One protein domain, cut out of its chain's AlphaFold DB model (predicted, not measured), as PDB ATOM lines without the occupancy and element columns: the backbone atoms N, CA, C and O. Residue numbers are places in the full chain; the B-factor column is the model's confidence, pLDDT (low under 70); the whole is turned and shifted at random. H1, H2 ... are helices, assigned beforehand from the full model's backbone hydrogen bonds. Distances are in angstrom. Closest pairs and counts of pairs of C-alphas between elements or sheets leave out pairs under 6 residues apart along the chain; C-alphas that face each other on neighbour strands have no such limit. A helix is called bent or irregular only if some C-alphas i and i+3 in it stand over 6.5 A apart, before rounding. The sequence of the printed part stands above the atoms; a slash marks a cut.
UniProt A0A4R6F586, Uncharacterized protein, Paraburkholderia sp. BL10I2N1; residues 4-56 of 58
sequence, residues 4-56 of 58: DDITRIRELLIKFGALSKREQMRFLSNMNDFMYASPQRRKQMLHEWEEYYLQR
ATOM      1  N   ASP A   4     233.159 187.067 203.171       86.81
ATOM      2  CA  ASP A   4     233.189 185.604 203.230       86.81
ATOM      3  C   ASP A   4     231.786 184.983 203.164       86.81
ATOM      4  O   ASP A   4     231.582 183.971 202.489       86.81
ATOM      5  N   ASP A   5     230.795 185.614 203.803       89.31
ATOM      6  CA  ASP A   5     229.404 185.147 203.781       89.31
ATOM      7  C   ASP A   5     228.832 185.248 202.366       89.31
ATOM      8  O   ASP A   5     228.192 184.316 201.880       89.31
ATOM      9  N   ILE A   6     229.106 186.357 201.671       90.88
ATOM     10  CA  ILE A   6     228.647 186.582 200.293       90.88
ATOM     11  C   ILE A   6     229.241 185.525 199.357       90.88
ATOM     12  O   ILE A   6     228.532 184.971 198.514       90.88
ATOM     13  N   THR A   7     230.525 185.206 199.526       93.44
ATOM     14  CA  THR A   7     231.209 184.190 198.716       93.44
ATOM     15  C   THR A   7     230.606 182.806 198.944       93.44
ATOM     16  O   THR A   7     230.258 182.123 197.979       93.44
ATOM     17  N   ARG A   8     230.372 182.426 200.206       91.56
ATOM     18  CA  ARG A   8     229.735 181.150 200.566       91.56
ATOM     19  C   ARG A   8     228.307 181.038 200.041       91.56
ATOM     20  O   ARG A   8     227.935 179.996 199.504       91.56
ATOM     21  N   ILE A   9     227.513 182.104 200.147       91.38
ATOM     22  CA  ILE A   9     226.148 182.140 199.606       91.38
ATOM     23  C   ILE A   9     226.184 181.964 198.087       91.38
ATOM     24  O   ILE A   9     225.429 181.158 197.546       91.38
ATOM     25  N   ARG A  10     227.086 182.664 197.388       94.88
ATOM     26  CA  ARG A  10     227.237 182.527 195.935       94.88
ATOM     27  C   ARG A  10     227.570 181.091 195.538       94.88
ATOM     28  O   ARG A  10     226.948 180.553 194.626       94.88
ATOM     29  N   GLU A  11     228.524 180.463 196.217       95.31
ATOM     30  CA  GLU A  11     228.889 179.066 195.964       95.31
ATOM     31  C   GLU A  11     227.725 178.105 196.210       95.31
ATOM     32  O   GLU A  11     227.493 177.205 195.403       95.31
ATOM     33  N   LEU A  12     226.968 178.310 197.291       92.69
ATOM     34  CA  LEU A  12     225.780 177.518 197.596       92.69
ATOM     35  C   LEU A  12     224.739 177.626 196.476       92.69
ATOM     36  O   LEU A  12     224.221 176.608 196.021       92.69
ATOM     37  N   LEU A  13     224.463 178.844 196.000       94.25
ATOM     38  CA  LEU A  13     223.494 179.091 194.931       94.25
ATOM     39  C   LEU A  13     223.926 178.464 193.602       94.25
ATOM     40  O   LEU A  13     223.099 177.870 192.911       94.25
ATOM     41  N   ILE A  14     225.218 178.536 193.263       96.31
ATOM     42  CA  ILE A  14     225.768 177.876 192.070       96.31
ATOM     43  C   ILE A  14     225.605 176.355 192.178       96.31
ATOM     44  O   ILE A  14     225.108 175.725 191.245       96.31
ATOM     45  N   LYS A  15     225.970 175.761 193.323       95.62
ATOM     46  CA  LYS A  15     225.824 174.314 193.557       95.62
ATOM     47  C   LYS A  15     224.364 173.876 193.490       95.62
ATOM     48  O   LYS A  15     224.074 172.860 192.871       95.62
ATOM     49  N   PHE A  16     223.449 174.654 194.065       95.06
ATOM     50  CA  PHE A  16     222.014 174.396 193.978       95.06
ATOM     51  C   PHE A  16     221.510 174.431 192.529       95.06
ATOM     52  O   PHE A  16     220.779 173.534 192.114       95.06
ATOM     53  N   GLY A  17     221.937 175.422 191.739       96.44
ATOM     54  CA  GLY A  17     221.569 175.531 190.325       96.44
ATOM     55  C   GLY A  17     222.060 174.360 189.467       96.44
ATOM     56  O   GLY A  17     221.421 174.027 188.474       96.44
ATOM     57  N   ALA A  18     223.154 173.708 189.871       97.19
ATOM     58  CA  ALA A  18     223.700 172.531 189.197       97.19
ATOM     59  C   ALA A  18     222.967 171.215 189.533       97.19
ATOM     60  O   ALA A  18     223.191 170.208 188.861       97.19
ATOM     61  N   LEU A  19     222.099 171.196 190.552       96.44
ATOM     62  CA  LEU A  19     221.326 170.011 190.927       96.44
ATOM     63  C   LEU A  19     220.244 169.688 189.888       96.44
ATOM     64  O   LEU A  19     219.654 170.587 189.283       96.44
ATOM     65  N   SER A  20     219.891 168.408 189.749       97.50
ATOM     66  CA  SER A  20     218.707 168.017 188.979       97.50
ATOM     67  C   SER A  20     217.428 168.579 189.613       97.50
ATOM     68  O   SER A  20     217.349 168.795 190.823       97.50
ATOM     69  N   LYS A  21     216.355 168.739 188.827       96.88
ATOM     70  CA  LYS A  21     215.057 169.226 189.339       96.88
ATOM     71  C   LYS A  21     214.545 168.408 190.535       96.88
ATOM     72  O   LYS A  21     213.958 168.960 191.463       96.88
ATOM     73  N   ARG A  22     214.783 167.091 190.535       96.88
ATOM     74  CA  ARG A  22     214.419 166.200 191.648       96.88
ATOM     75  C   ARG A  22     215.202 166.532 192.918       96.88
ATOM     76  O   ARG A  22     214.621 166.563 193.999       96.88
ATOM     77  N   GLU A  23     216.500 166.767 192.791       95.25
ATOM     78  CA  GLU A  23     217.375 167.122 193.911       95.25
ATOM     79  C   GLU A  23     217.084 168.529 194.432       95.25
ATOM     80  O   GLU A  23     217.037 168.717 195.643       95.25
ATOM     81  N   GLN A  24     216.779 169.487 193.550       96.69
ATOM     82  CA  GLN A  24     216.330 170.826 193.945       96.69
ATOM     83  C   GLN A  24     215.042 170.765 194.775       96.69
ATOM     84  O   GLN A  24     214.966 171.370 195.842       96.69
ATOM     85  N   MET A  25     214.040 169.992 194.332       96.88
ATOM     86  CA  MET A  25     212.801 169.806 195.100       96.88
ATOM     87  C   MET A  25     213.063 169.153 196.459       96.88
ATOM     88  O   MET A  25     212.497 169.582 197.462       96.88
ATOM     89  N   ARG A  26     213.945 168.147 196.511       94.25
ATOM     90  CA  ARG A  26     214.342 167.514 197.775       94.25
ATOM     91  C   ARG A  26     215.021 168.514 198.712       94.25
ATOM     92  O   ARG A  26     214.681 168.558 199.886       94.25
ATOM     93  N   PHE A  27     215.940 169.327 198.195       93.00
ATOM     94  CA  PHE A  27     216.608 170.369 198.970       93.00
ATOM     95  C   PHE A  27     215.597 171.356 199.566       93.00
ATOM     96  O   PHE A  27     215.616 171.599 200.770       93.00
ATOM     97  N   LEU A  28     214.676 171.877 198.749       94.81
ATOM     98  CA  LEU A  28     213.651 172.819 199.206       94.81
ATOM     99  C   LEU A  28     212.703 172.196 200.242       94.81
ATOM    100  O   LEU A  28     212.349 172.865 201.208       94.81
ATOM    101  N   SER A  29     212.332 170.922 200.081       94.88
ATOM    102  CA  SER A  29     211.541 170.194 201.084       94.88
ATOM    103  C   SER A  29     212.275 170.127 202.422       94.88
ATOM    104  O   SER A  29     211.726 170.541 203.436       94.88
ATOM    105  N   ASN A  30     213.541 169.704 202.413       92.06
ATOM    106  CA  ASN A  30     214.346 169.598 203.630       92.06
ATOM    107  C   ASN A  30     214.529 170.964 204.314       92.06
ATOM    108  O   ASN A  30     214.493 171.055 205.540       92.06
ATOM    109  N   MET A  31     214.707 172.033 203.529       91.94
ATOM    110  CA  MET A  31     214.788 173.400 204.050       91.94
ATOM    111  C   MET A  31     213.478 173.836 204.707       91.94
ATOM    112  O   MET A  31     213.512 174.418 205.789       91.94
ATOM    113  N   ASN A  32     212.335 173.540 204.088       94.69
ATOM    114  CA  ASN A  32     211.031 173.825 204.681       94.69
ATOM    115  C   ASN A  32     210.855 173.065 205.998       94.69
ATOM    116  O   ASN A  32     210.559 173.688 207.017       94.69
ATOM    117  N   ASP A  33     211.120 171.758 206.006       94.12
ATOM    118  CA  ASP A  33     211.019 170.931 207.211       94.12
ATOM    119  C   ASP A  33     211.898 171.487 208.338       94.12
ATOM    120  O   ASP A  33     211.461 171.595 209.482       94.12
ATOM    121  N   PHE A  34     213.116 171.927 208.010       94.19
ATOM    122  CA  PHE A  34     214.017 172.541 208.977       94.19
ATOM    123  C   PHE A  34     213.504 173.891 209.495       94.19
ATOM    124  O   PHE A  34     213.558 174.138 210.698       94.19
ATOM    125  N   MET A  35     213.003 174.775 208.625       92.81
ATOM    126  CA  MET A  35     212.524 176.105 209.029       92.81
ATOM    127  C   MET A  35     211.288 176.043 209.931       92.81
ATOM    128  O   MET A  35     211.170 176.858 210.847       92.81
ATOM    129  N   TYR A  36     210.394 175.077 209.700       95.44
ATOM    130  CA  TYR A  36     209.179 174.893 210.502       95.44
ATOM    131  C   TYR A  36     209.377 173.979 211.719       95.44
ATOM    132  O   TYR A  36     208.500 173.895 212.580       95.44
ATOM    133  N   ALA A  37     210.526 173.312 211.835       95.25
ATOM    134  CA  ALA A  37     210.831 172.466 212.976       95.25
ATOM    135  C   ALA A  37     211.012 173.273 214.275       95.25
ATOM    136  O   ALA A  37     211.604 174.359 214.319       95.25
ATOM    137  N   SER A  38     210.569 172.677 215.388       96.62
ATOM    138  CA  SER A  38     210.850 173.206 216.724       96.62
ATOM    139  C   SER A  38     212.367 173.311 216.961       96.62
ATOM    140  O   SER A  38     213.146 172.574 216.347       96.62
ATOM    141  N   PRO A  39     212.843 174.182 217.874       95.88
ATOM    142  CA  PRO A  39     214.274 174.297 218.161       95.88
ATOM    143  C   PRO A  39     214.937 172.965 218.546       95.88
ATOM    144  O   PRO A  39     216.068 172.703 218.147       95.88
ATOM    145  N   GLN A  40     214.231 172.110 219.292       95.50
ATOM    146  CA  GLN A  40     214.712 170.776 219.667       95.50
ATOM    147  C   GLN A  40     214.819 169.857 218.448       95.50
ATOM    148  O   GLN A  40     215.840 169.196 218.273       95.50
ATOM    149  N   ARG A  41     213.812 169.867 217.564       94.44
ATOM    150  CA  ARG A  41     213.836 169.051 216.350       94.44
ATOM    151  C   ARG A  41     214.915 169.515 215.371       94.44
ATOM    152  O   ARG A  41     215.607 168.673 214.819       94.44
ATOM    153  N   ARG A  42     215.148 170.825 215.228       96.00
ATOM    154  CA  ARG A  42     216.268 171.353 214.424       96.00
ATOM    155  C   ARG A  42     217.626 170.849 214.910       96.00
ATOM    156  O   ARG A  42     218.451 170.468 214.089       96.00
ATOM    157  N   LYS A  43     217.850 170.810 216.230       95.06
ATOM    158  CA  LYS A  43     219.083 170.247 216.807       95.06
ATOM    159  C   LYS A  43     219.245 168.766 216.465       95.06
ATOM    160  O   LYS A  43     220.335 168.362 216.086       95.06
ATOM    161  N   GLN A  44     218.169 167.986 216.557       95.25
ATOM    162  CA  GLN A  44     218.190 166.576 216.157       95.25
ATOM    163  C   GLN A  44     218.503 166.412 214.669       95.25
ATOM    164  O   GLN A  44     219.371 165.628 214.326       95.25
ATOM    165  N   MET A  45     217.862 167.192 213.794       92.88
ATOM    166  CA  MET A  45     218.111 167.136 212.349       92.88
ATOM    167  C   MET A  45     219.568 167.462 211.994       92.88
ATOM    168  O   MET A  45     220.130 166.831 211.105       92.88
ATOM    169  N   LEU A  46     220.186 168.432 212.680       93.12
ATOM    170  CA  LEU A  46     221.611 168.734 212.501       93.12
ATOM    171  C   LEU A  46     222.492 167.572 212.960       93.12
ATOM    172  O   LEU A  46     223.413 167.206 212.244       93.12
ATOM    173  N   HIS A  47     222.176 166.966 214.105       93.88
ATOM    174  CA  HIS A  47     222.916 165.818 214.617       93.88
ATOM    175  C   HIS A  47     222.821 164.601 213.680       93.88
ATOM    176  O   HIS A  47     223.844 164.047 213.297       93.88
ATOM    177  N   GLU A  48     221.610 164.255 213.230       91.88
ATOM    178  CA  GLU A  48     221.360 163.189 212.245       91.88
ATOM    179  C   GLU A  48     222.146 163.438 210.940       91.88
ATOM    180  O   GLU A  48     222.692 162.514 210.334       91.88
ATOM    181  N   TRP A  49     222.223 164.700 210.500       88.62
ATOM    182  CA  TRP A  49     222.998 165.095 209.327       88.62
ATOM    183  C   TRP A  49     224.507 164.929 209.556       88.62
ATOM    184  O   TRP A  49     225.179 164.315 208.731       88.62
ATOM    185  N   GLU A  50     225.040 165.425 210.674       90.62
ATOM    186  CA  GLU A  50     226.458 165.289 211.026       90.62
ATOM    187  C   GLU A  50     226.883 163.817 211.074       90.62
ATOM    188  O   GLU A  50     227.881 163.454 210.453       90.62
ATOM    189  N   GLU A  51     226.099 162.952 211.720       91.44
ATOM    190  CA  GLU A  51     226.370 161.511 211.790       91.44
ATOM    191  C   GLU A  51     226.412 160.859 210.401       91.44
ATOM    192  O   GLU A  51     227.340 160.108 210.093       91.44
ATOM    193  N   TYR A  52     225.451 161.183 209.530       86.81
ATOM    194  CA  TYR A  52     225.375 160.625 208.177       86.81
ATOM    195  C   TYR A  52     226.604 160.955 207.314       86.81
ATOM    196  O   TYR A  52     227.021 160.128 206.494       86.81
ATOM    197  N   TYR A  53     227.161 162.163 207.456       77.38
ATOM    198  CA  TYR A  53     228.314 162.615 206.670       77.38
ATOM    199  C   TYR A  53     229.658 162.256 207.318       77.38
ATOM    200  O   TYR A  53     230.602 161.936 206.592       77.38
ATOM    201  N   LEU A  54     229.748 162.216 208.651       66.69
ATOM    202  CA  LEU A  54     230.940 161.738 209.361       66.69
ATOM    203  C   LEU A  54     231.201 160.250 209.087       66.69
ATOM    204  O   LEU A  54     232.336 159.877 208.822       66.69
ATOM    205  N   GLN A  55     230.156 159.419 209.033       64.62
ATOM    206  CA  GLN A  55     230.283 157.985 208.723       64.62
ATOM    207  C   GLN A  55     230.629 157.672 207.256       64.62
ATOM    208  O   GLN A  55     230.921 156.528 206.925       64.62
ATOM    209  N   ARG A  56     230.562 158.659 206.356       59.69
ATOM    210  CA  ARG A  56     230.898 158.517 204.925       59.69
ATOM    211  C   ARG A  56     232.284 159.058 204.562       59.69
ATOM    212  O   ARG A  56     232.606 159.122 203.379       59.69
TER     213      ARG A  56
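What this domain is: This is residues 4 to 56 of the 58 residues of an uncharacterized protein of Paraburkholderia sp. BL10I2N1 (UniProt A0A4R6F586). Three helices follow one another as an open, angular arch: H2 is the crosspiece, and H1 and H3 are arms that fold back from its two ends, each making a V with it and meeting it only near the corner. The two arms are apart, and their far parts, residues 4 to 15 at one end and 47 to 56 at the other, stick out free. The printed part has 53 residues with three named helices, in the order H1, H2, H3, and no named strand; the class is all helix. The whole is loose, with a radius of gyration of the C-alphas of 13.0 A and spans of 30 by 25 by 24 A.

How they stand to each other: H1, residues 4 to 17, is followed by a tight link of three residues to H2, residues 21 to 36. These two helices are close but not clearly touching, and their closest C-alphas, those of Phe 16 and Gln 24, are 6.7 A apart. They run opposite ways at a steep tilt of 48 degrees, with their centres 16.7 A apart. A tight link of two residues joins H2 to H3, residues 39 to 54. H2 and H3 are close but not clearly touching, and their closest C-alphas, those of Phe 34 and Arg 42, are 6.0 A apart. They run opposite ways at a steep tilt of 41 degrees, with their centres 15.3 A apart. H1 and H3 are apart. In H1, H2 and H3 every pair of backbone O of residue i and N of residue i+4 is within hydrogen-bond range.

Where its parts are: H1 begins at C-alpha 4, at (233.189, 185.604, 203.230), and measures 20.1 A from first to last C-alpha, ending at Gly 17. H2 runs from C-alpha 21, at (215.057, 169.226, 189.339), to Tyr 36 and measures 22.7 A. H3 begins at Pro 39, measures 22.6 A and ends at C-alpha 54, at (230.940, 161.738, 209.361). No helix is bent.

The domain as a whole: The two C-alphas farthest apart are those of Ala 18 and Gln 40, at 31.8 A, while the C-alphas of Asp 4 and Arg 56, the first and last printed, are 27.2 A apart. Without the stretches that stand free, the body has 31 residues and spans 31 by 14 by 11 A. The printed part has no cut and no long link. The mean pLDDT of the printed part is 91.9, and the model's confidence is low, under 70, at residues 54 to 56.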